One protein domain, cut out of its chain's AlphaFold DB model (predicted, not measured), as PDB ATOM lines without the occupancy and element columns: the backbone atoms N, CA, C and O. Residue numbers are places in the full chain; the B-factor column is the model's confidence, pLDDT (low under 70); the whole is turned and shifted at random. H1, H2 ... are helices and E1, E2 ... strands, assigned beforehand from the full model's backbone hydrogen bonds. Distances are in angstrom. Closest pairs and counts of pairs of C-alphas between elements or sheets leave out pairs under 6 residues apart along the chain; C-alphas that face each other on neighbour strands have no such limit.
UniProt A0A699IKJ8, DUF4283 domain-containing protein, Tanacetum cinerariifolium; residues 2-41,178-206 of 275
ATOM      1  N   LEU A   2     161.395 178.504 158.960       37.66
ATOM      2  CA  LEU A   2     160.722 179.256 157.885       37.66
ATOM      3  C   LEU A   2     161.565 180.495 157.568       37.66
ATOM      4  O   LEU A   2     161.612 181.415 158.387       37.66
ATOM      5  N   ASN A   3     162.273 180.510 156.442       39.44
ATOM      6  CA  ASN A   3     163.128 181.636 156.093       39.44
ATOM      7  C   ASN A   3     162.271 182.723 155.433       39.44
ATOM      8  O   ASN A   3     161.969 182.686 154.246       39.44
ATOM      9  N   SER A   4     161.801 183.676 156.237       44.94
ATOM     10  CA  SER A   4     161.044 184.821 155.737       44.94
ATOM     11  C   SER A   4     162.007 185.937 155.354       44.94
ATOM     12  O   SER A   4     162.289 186.830 156.150       44.94
ATOM     13  N   TYR A   5     162.502 185.917 154.120       47.00
ATOM     14  CA  TYR A   5     162.967 187.156 153.510       47.00
ATOM     15  C   TYR A   5     161.719 187.909 153.018       47.00
ATOM     16  O   TYR A   5     161.014 187.464 152.117       47.00
ATOM     17  N   ASN A   6     161.410 189.040 153.657       61.91
ATOM     18  CA  ASN A   6     160.393 190.020 153.236       61.91
ATOM     19  C   ASN A   6     158.905 189.641 153.414       61.91
ATOM     20  O   ASN A   6     158.045 190.228 152.758       61.91
ATOM     21  N   GLY A   7     158.560 188.711 154.313       72.56
ATOM     22  CA  GLY A   7     157.152 188.374 154.582       72.56
ATOM     23  C   GLY A   7     156.476 187.546 153.482       72.56
ATOM     24  O   GLY A   7     155.250 187.441 153.460       72.56
ATOM     25  N   LEU A   8     157.268 186.963 152.579       77.12
ATOM     26  CA  LEU A   8     156.819 185.975 151.603       77.12
ATOM     27  C   LEU A   8     156.965 184.563 152.180       77.12
ATOM     28  O   LEU A   8     157.893 184.283 152.938       77.12
ATOM     29  N   PHE A   9     156.030 183.687 151.814       80.38
ATOM     30  CA  PHE A   9     156.015 182.279 152.204       80.38
ATOM     31  C   PHE A   9     155.734 181.421 150.973       80.38
ATOM     32  O   PHE A   9     154.831 181.736 150.194       80.38
ATOM     33  N   PHE A  10     156.476 180.326 150.823       82.50
ATOM     34  CA  PHE A  10     156.257 179.345 149.765       82.50
ATOM     35  C   PHE A  10     155.539 178.126 150.328       82.50
ATOM     36  O   PHE A  10     155.891 177.602 151.383       82.50
ATOM     37  N   PHE A  11     154.520 177.669 149.604       84.62
ATOM     38  CA  PHE A  11     153.772 176.466 149.942       84.62
ATOM     39  C   PHE A  11     153.902 175.471 148.796       84.62
ATOM     40  O   PHE A  11     153.551 175.775 147.653       84.62
ATOM     41  N   LYS A  12     154.394 174.270 149.104       86.19
ATOM     42  CA  LYS A  12     154.453 173.157 148.159       86.19
ATOM     43  C   LYS A  12     153.261 172.237 148.401       86.19
ATOM     44  O   LYS A  12     153.081 171.717 149.496       86.19
ATOM     45  N   PHE A  13     152.454 172.032 147.367       85.81
ATOM     46  CA  PHE A  13     151.319 171.116 147.412       85.81
ATOM     47  C   PHE A  13     151.718 169.757 146.834       85.81
ATOM     48  O   PHE A  13     152.429 169.689 145.834       85.81
ATOM     49  N   SER A  14     151.239 168.676 147.450       85.69
ATOM     50  CA  SER A  14     151.445 167.300 146.976       85.69
ATOM     51  C   SER A  14     150.580 166.941 145.761       85.69
ATOM     52  O   SER A  14     150.887 165.991 145.049       85.69
ATOM     53  N   SER A  15     149.511 167.704 145.503       90.25
ATOM     54  CA  SER A  15     148.585 167.494 144.388       90.25
ATOM     55  C   SER A  15     148.156 168.820 143.758       90.25
ATOM     56  O   SER A  15     147.929 169.812 144.460       90.25
ATOM     57  N   LYS A  16     147.997 168.811 142.428       88.88
ATOM     58  CA  LYS A  16     147.478 169.941 141.648       88.88
ATOM     59  C   LYS A  16     146.065 170.324 142.096       88.88
ATOM     60  O   LYS A  16     145.825 171.502 142.338       88.88
ATOM     61  N   ASP A  17     145.201 169.339 142.341       89.50
ATOM     62  CA  ASP A  17     143.830 169.567 142.816       89.50
ATOM     63  C   ASP A  17     143.816 170.251 144.188       89.50
ATOM     64  O   ASP A  17     142.984 171.115 144.460       89.50
ATOM     65  N   GLY A  18     144.772 169.905 145.060       87.12
ATOM     66  CA  GLY A  18     144.923 170.532 146.375       87.12
ATOM     67  C   GLY A  18     145.305 172.011 146.286       87.12
ATOM     68  O   GLY A  18     144.783 172.821 147.052       87.12
ATOM     69  N   LYS A  19     146.174 172.359 145.330       88.69
ATOM     70  CA  LYS A  19     146.556 173.743 145.029       88.69
ATOM     71  C   LYS A  19     145.384 174.512 144.408       88.69
ATOM     72  O   LYS A  19     145.070 175.601 144.878       88.69
ATOM     73  N   ASP A  20     144.728 173.949 143.394       85.56
ATOM     74  CA  ASP A  20     143.633 174.615 142.674       85.56
ATOM     75  C   ASP A  20     142.422 174.845 143.602       85.56
ATOM     76  O   ASP A  20     141.911 175.959 143.672       85.56
ATOM     77  N   THR A  21     142.077 173.872 144.459       86.62
ATOM     78  CA  THR A  21     141.030 174.042 145.490       86.62
ATOM     79  C   THR A  21     141.336 175.204 146.446       86.62
ATOM     80  O   THR A  21     140.425 175.891 146.897       86.62
ATOM     81  N   MET A  22     142.603 175.437 146.796       82.38
ATOM     82  CA  MET A  22     142.982 176.548 147.681       82.38
ATOM     83  C   MET A  22     142.976 177.905 146.968       82.38
ATOM     84  O   MET A  22     142.692 178.916 147.604       82.38
ATOM     85  N   LEU A  23     143.260 177.935 145.662       83.44
ATOM     86  CA  LEU A  23     143.228 179.158 144.850       83.44
ATOM     87  C   LEU A  23     141.801 179.589 144.480       83.44
ATOM     88  O   LEU A  23     141.553 180.781 144.334       83.44
ATOM     89  N   GLU A  24     140.861 178.649 144.357       81.38
ATOM     90  CA  GLU A  24     139.455 178.954 144.050       81.38
ATOM     91  C   GLU A  24     138.672 179.507 145.256       81.38
ATOM     92  O   GLU A  24     137.716 180.258 145.074       81.38
ATOM     93  N   ASN A  25     139.082 179.193 146.492       70.06
ATOM     94  CA  ASN A  25     138.349 179.527 147.725       70.06
ATOM     95  C   ASN A  25     138.868 180.787 148.461       70.06
ATOM     96  O   ASN A  25     138.880 180.841 149.691       70.06
ATOM     97  N   VAL A  26     139.333 181.812 147.746       67.56
ATOM     98  CA  VAL A  26     139.922 183.023 148.363       67.56
ATOM     99  C   VAL A  26     138.811 183.980 148.852       67.56
ATOM    100  O   VAL A  26     137.897 184.255 148.073       67.56
ATOM    101  N   PRO A  27     138.877 184.528 150.097       61.94
ATOM    102  CA  PRO A  27     140.076 184.709 150.936       61.94
ATOM    103  C   PRO A  27     140.355 183.610 151.973       61.94
ATOM    104  O   PRO A  27     139.492 183.244 152.767       61.94
ATOM    105  N   SER A  28     141.614 183.164 152.035       67.62
ATOM    106  CA  SER A  28     142.123 182.228 153.048       67.62
ATOM    107  C   SER A  28     142.673 182.954 154.286       67.62
ATOM    108  O   SER A  28     143.218 184.057 154.188       67.62
ATOM    109  N   PHE A  29     142.571 182.313 155.458       74.38
ATOM    110  CA  PHE A  29     142.993 182.869 156.750       74.38
ATOM    111  C   PHE A  29     143.985 181.943 157.468       74.38
ATOM    112  O   PHE A  29     143.742 180.745 157.597       74.38
ATOM    113  N   ILE A  30     145.077 182.504 157.992       72.62
ATOM    114  CA  ILE A  30     145.963 181.838 158.959       72.62
ATOM    115  C   ILE A  30     145.877 182.626 160.263       72.62
ATOM    116  O   ILE A  30     146.217 183.805 160.299       72.62
ATOM    117  N   ARG A  31     145.427 181.981 161.351       76.44
ATOM    118  CA  ARG A  31     145.290 182.605 162.685       76.44
ATOM    119  C   ARG A  31     144.504 183.930 162.658       76.44
ATOM    120  O   ARG A  31     144.946 184.920 163.229       76.44
ATOM    121  N   ASN A  32     143.363 183.950 161.970       73.62
ATOM    122  CA  ASN A  32     142.522 185.140 161.751       73.62
ATOM    123  C   ASN A  32     143.173 186.279 160.945       73.62
ATOM    124  O   ASN A  32     142.563 187.334 160.795       73.62
ATOM    125  N   ASN A  33     144.356 186.067 160.363       69.00
ATOM    126  CA  ASN A  33     144.961 187.012 159.433       69.00
ATOM    127  C   ASN A  33     144.680 186.564 157.990       69.00
ATOM    128  O   ASN A  33     145.056 185.441 157.627       69.00
ATOM    129  N   PRO A  34     144.034 187.403 157.160       73.00
ATOM    130  CA  PRO A  34     143.859 187.103 155.749       73.00
ATOM    131  C   PRO A  34     145.214 187.167 155.040       73.00
ATOM    132  O   PRO A  34     146.015 188.072 155.285       73.00
ATOM    133  N   PHE A  35     145.465 186.224 154.141       79.81
ATOM    134  CA  PHE A  35     146.655 186.223 153.295       79.81
ATOM    135  C   PHE A  35     146.268 185.898 151.853       79.81
ATOM    136  O   PHE A  35     145.268 185.232 151.588       79.81
ATOM    137  N   ILE A  36     147.045 186.426 150.911       75.81
ATOM    138  CA  ILE A  36     146.793 186.275 149.479       75.81
ATOM    139  C   ILE A  36     147.647 185.115 148.977       75.81
ATOM    140  O   ILE A  36     148.873 185.153 149.093       75.81
ATOM    141  N   LEU A  37     146.997 184.099 148.416       82.12
ATOM    142  CA  LEU A  37     147.653 183.011 147.704       82.12
ATOM    143  C   LEU A  37     147.677 183.340 146.215       82.12
ATOM    144  O   LEU A  37     146.631 183.520 145.603       82.12
ATOM    145  N   ASN A  38     148.875 183.388 145.639       80.00
ATOM    146  CA  ASN A  38     149.074 183.536 144.202       80.00
ATOM    147  C   ASN A  38     149.858 182.335 143.674       80.00
ATOM    148  O   ASN A  38     150.703 181.775 144.377       80.00
ATOM    149  N   GLN A  39     149.600 181.952 142.425       84.75
ATOM    150  CA  GLN A  39     150.421 180.954 141.752       84.75
ATOM    151  C   GLN A  39     151.832 181.515 141.533       84.75
ATOM    152  O   GLN A  39     151.999 182.575 140.932       84.75
ATOM    153  N   TRP A  40     152.840 180.798 142.033       81.62
ATOM    154  CA  TRP A  40     154.244 181.157 141.847       81.62
ATOM    155  C   TRP A  40     154.660 181.023 140.375       81.62
ATOM    156  O   TRP A  40     154.307 180.034 139.727       81.62
ATOM    157  N   ASN A  41     155.429 181.994 139.868       77.31
ATOM    158  CA  ASN A  41     156.055 181.943 138.549       77.31
ATOM    159  C   ASN A  41     157.587 182.042 138.715       77.31
ATOM    160  O   ASN A  41     158.062 183.097 139.133       77.31
ATOM    161  N   SER A 178     133.127 178.612 157.153       45.16
ATOM    162  CA  SER A 178     134.577 178.879 157.251       45.16
ATOM    163  C   SER A 178     135.268 178.079 158.367       45.16
ATOM    164  O   SER A 178     136.416 177.661 158.220       45.16
ATOM    165  N   ALA A 179     134.549 177.792 159.456       44.19
ATOM    166  CA  ALA A 179     135.020 176.936 160.539       44.19
ATOM    167  C   ALA A 179     135.240 175.481 160.086       44.19
ATOM    168  O   ALA A 179     136.251 174.873 160.436       44.19
ATOM    169  N   GLU A 180     134.351 174.940 159.247       58.53
ATOM    170  CA  GLU A 180     134.480 173.583 158.700       58.53
ATOM    171  C   GLU A 180     135.676 173.464 157.747       58.53
ATOM    172  O   GLU A 180     136.326 172.420 157.693       58.53
ATOM    173  N   GLN A 181     136.011 174.531 157.016       56.97
ATOM    174  CA  GLN A 181     137.180 174.548 156.134       56.97
ATOM    175  C   GLN A 181     138.501 174.584 156.914       56.97
ATOM    176  O   GLN A 181     139.446 173.879 156.546       56.97
ATOM    177  N   ILE A 182     138.560 175.351 158.010       55.09
ATOM    178  CA  ILE A 182     139.721 175.393 158.913       55.09
ATOM    179  C   ILE A 182     139.920 174.030 159.580       55.09
ATOM    180  O   ILE A 182     141.030 173.501 159.562       55.09
ATOM    181  N   ASP A 183     138.848 173.425 160.087       65.81
ATOM    182  CA  ASP A 183     138.889 172.093 160.689       65.81
ATOM    183  C   ASP A 183     139.321 171.018 159.668       65.81
ATOM    184  O   ASP A 183     140.154 170.154 159.953       65.81
ATOM    185  N   LYS A 184     138.854 171.116 158.416       74.56
ATOM    186  CA  LYS A 184     139.282 170.228 157.323       74.56
ATOM    187  C   LYS A 184     140.764 170.397 156.971       74.56
ATOM    188  O   LYS A 184     141.423 169.405 156.655       74.56
ATOM    189  N   LEU A 185     141.303 171.617 157.019       64.50
ATOM    190  CA  LEU A 185     142.731 171.874 156.809       64.50
ATOM    191  C   LEU A 185     143.575 171.339 157.973       64.50
ATOM    192  O   LEU A 185     144.572 170.663 157.730       64.50
ATOM    193  N   GLN A 186     143.148 171.571 159.218       62.12
ATOM    194  CA  GLN A 186     143.810 171.044 160.416       62.12
ATOM    195  C   GLN A 186     143.864 169.515 160.400       62.12
ATOM    196  O   GLN A 186     144.927 168.938 160.625       62.12
ATOM    197  N   ARG A 187     142.764 168.853 160.019       76.00
ATOM    198  CA  ARG A 187     142.738 167.398 159.828       76.00
ATOM    199  C   ARG A 187     143.716 166.941 158.747       76.00
ATOM    200  O   ARG A 187     144.432 165.972 158.957       76.00
ATOM    201  N   LYS A 188     143.814 167.639 157.610       70.50
ATOM    202  CA  LYS A 188     144.781 167.286 156.551       70.50
ATOM    203  C   LYS A 188     146.242 167.411 156.994       70.50
ATOM    204  O   LYS A 188     147.063 166.634 156.516       70.50
ATOM    205  N   ILE A 189     146.551 168.351 157.885       70.31
ATOM    206  CA  ILE A 189     147.884 168.481 158.490       70.31
ATOM    207  C   ILE A 189     148.122 167.326 159.475       70.31
ATOM    208  O   ILE A 189     149.136 166.650 159.372       70.31
ATOM    209  N   LEU A 190     147.155 167.031 160.352       75.00
ATOM    210  CA  LEU A 190     147.266 165.962 161.355       75.00
ATOM    211  C   LEU A 190     147.397 164.559 160.738       75.00
ATOM    212  O   LEU A 190     148.114 163.716 161.262       75.00
ATOM    213  N   TYR A 191     146.725 164.305 159.613       78.38
ATOM    214  CA  TYR A 191     146.830 163.038 158.880       78.38
ATOM    215  C   TYR A 191     148.073 162.950 157.975       78.38
ATOM    216  O   TYR A 191     148.198 161.989 157.221       78.38
ATOM    217  N   GLY A 192     148.972 163.943 157.998       68.69
ATOM    218  CA  GLY A 192     150.201 163.941 157.197       68.69
ATOM    219  C   GLY A 192     149.986 164.146 155.692       68.69
ATOM    220  O   GLY A 192     150.915 163.978 154.904       68.69
ATOM    221  N   ASN A 193     148.778 164.536 155.268       77.31
ATOM    222  CA  ASN A 193     148.470 164.807 153.857       77.31
ATOM    223  C   ASN A 193     149.045 166.154 153.380       77.31
ATOM    224  O   ASN A 193     149.229 166.359 152.177       77.31
ATOM    225  N   LEU A 194     149.305 167.074 154.312       56.44
ATOM    226  CA  LEU A 194     150.152 168.244 154.108       56.44
ATOM    227  C   LEU A 194     151.409 168.086 154.962       56.44
ATOM    228  O   LEU A 194     151.308 167.915 156.172       56.44
ATOM    229  N   MET A 195     152.574 168.202 154.335       74.88
ATOM    230  CA  MET A 195     153.864 168.190 155.015       74.88
ATOM    231  C   MET A 195     154.526 169.548 154.812       74.88
ATOM    232  O   MET A 195     154.478 170.097 153.709       74.88
ATOM    233  N   PHE A 196     155.114 170.108 155.867       63.50
ATOM    234  CA  PHE A 196     155.904 171.325 155.734       63.50
ATOM    235  C   PHE A 196     157.252 170.981 155.118       63.50
ATOM    236  O   PHE A 196     157.900 169.998 155.480       63.50
ATOM    237  N   VAL A 197     157.648 171.800 154.158       68.62
ATOM    238  CA  VAL A 197     158.821 171.583 153.330       68.62
ATOM    239  C   VAL A 197     159.691 172.834 153.434       68.62
ATOM    240  O   VAL A 197     159.147 173.935 153.530       68.62
ATOM    241  N   ASP A 198     161.009 172.672 153.486       66.25
ATOM    242  CA  ASP A 198     161.949 173.794 153.443       66.25
ATOM    243  C   ASP A 198     162.057 174.418 152.039       66.25
ATOM    244  O   ASP A 198     161.422 173.970 151.078       66.25
ATOM    245  N   ASP A 199     162.866 175.474 151.933       64.25
ATOM    246  CA  ASP A 199     163.107 176.195 150.679       64.25
ATOM    247  C   ASP A 199     163.732 175.286 149.594       64.25
ATOM    248  O   ASP A 199     163.526 175.512 148.402       64.25
ATOM    249  N   ASP A 200     164.418 174.208 149.997       70.75
ATOM    250  CA  ASP A 200     165.020 173.203 149.110       70.75
ATOM    251  C   ASP A 200     164.032 172.105 148.683       70.75
ATOM    252  O   ASP A 200     164.374 171.176 147.941       70.75
ATOM    253  N   GLY A 201     162.779 172.171 149.135       63.75
ATOM    254  CA  GLY A 201     161.781 171.179 148.783       63.75
ATOM    255  C   GLY A 201     161.883 169.872 149.585       63.75
ATOM    256  O   GLY A 201     161.227 168.901 149.176       63.75
ATOM    257  N   LYS A 202     162.635 169.839 150.699       76.88
ATOM    258  CA  LYS A 202     162.785 168.688 151.605       76.88
ATOM    259  C   LYS A 202     161.813 168.736 152.794       76.88
ATOM    260  O   LYS A 202     161.547 169.808 153.336       76.88
ATOM    261  N   PRO A 203     161.265 167.582 153.217       71.75
ATOM    262  CA  PRO A 203     160.338 167.524 154.339       71.75
ATOM    263  C   PRO A 203     161.034 167.875 155.657       71.75
ATOM    264  O   PRO A 203     162.099 167.341 155.970       71.75
ATOM    265  N   LEU A 204     160.418 168.757 156.445       66.06
ATOM    266  CA  LEU A 204     160.849 169.033 157.813       66.06
ATOM    267  C   LEU A 204     160.426 167.841 158.684       66.06
ATOM    268  O   LEU A 204     159.233 167.635 158.892       66.06
ATOM    269  N   TYR A 205     161.379 167.025 159.140       54.75
ATOM    270  CA  TYR A 205     161.099 165.870 159.998       54.75
ATOM    271  C   TYR A 205     160.408 166.317 161.298       54.75
ATOM    272  O   TYR A 205     160.836 167.281 161.940       54.75
ATOM    273  N   GLU A 206     159.330 165.631 161.683       56.59
ATOM    274  CA  GLU A 206     158.713 165.826 162.995       56.59
ATOM    275  C   GLU A 206     159.619 165.239 164.080       56.59
ATOM    276  O   GLU A 206     160.179 164.154 163.940       56.59
TER     277      GLU A 206
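AT A GLANCE: This is residues 2 to 41 and 178 to 206 of the 275 residues of the protein "DUF4283 domain-containing protein" of Tanacetum cinerariifolium (UniProt A0A699IKJ8). A small hairpin of two short strands, E1 and E2, and two helices, H1 and H2, gather at one side of the model, while two long stretches without a named element, residues 2 to 15 and residues 191 to 206, make most of the other side. The named parts have few contacts with each other, and residues 187 to 192, the end of H2 and the turn after it, stick out. The printed part has 69 residues with two named helices and two named strands, in the order H1, E1, E2, H2; the one sheet has the order E1 - E2 and is antiparallel. The class is mixed, helices and strands, though under half of the residues are in named elements. The whole is compact, with a radius of gyration of the C-alphas of 12.5 A, and rounded, with spans of 31 by 28 by 24 A.

IN THESE COORDINATES: The printed part begins at Leu 2, with its C-alpha at (160.722, 179.256, 157.885), and residues 2 to 15 hold no named element. H1 is residues 16 to 24, 12.3 A from first to last C-alpha, and begins with C-alpha 16 at (147.478, 169.941, 141.648). E1 is residues 28 to 30, 7.1 A long, and E2 is residues 33 to 35, 6.4 A long. After the cut, H2 is residues 178 to 190, 18.6 A long, and ends with C-alpha 190 at (147.266, 165.962, 161.355). Residues 191 to 206 hold no named element.

HOW THE PARTS SIT: E1 and E2 form a hairpin, antiparallel with an angle of 131 degrees between their directions. The C-alphas of Phe 29 and Pro 34 face each other at 4.4 A. N 33 and O 30 are within hydrogen-bond range at 2.9 A, and N 30 and O 33 at 3.0 A. The closest C-alphas of H1 and E1 are those of Met 22 and Ser 28, 7.9 A apart. E1 and H2 are near each other, with 6 pairs of C-alphas within 10 A. H1 is apart from E2 and from H2. In H1 and H2 every O i to N i+4 pair is within hydrogen-bond range.

THE WHOLE: The two C-alphas farthest apart are those of Ala 179 and Asp 200, 32.3 A. Residues 42 to 177 are not printed, and C-alphas 41 and 178 are 28.6 A apart across this cut. The links from H1 to E1 and from E1 to E2 are tight; the link from E2 to H2 is the link across the cut. The mean pLDDT of the printed part is 71.2, and 27 residues are under 70, among them residues 2 to 6 and 178 to 183; the mean for H2 is 63.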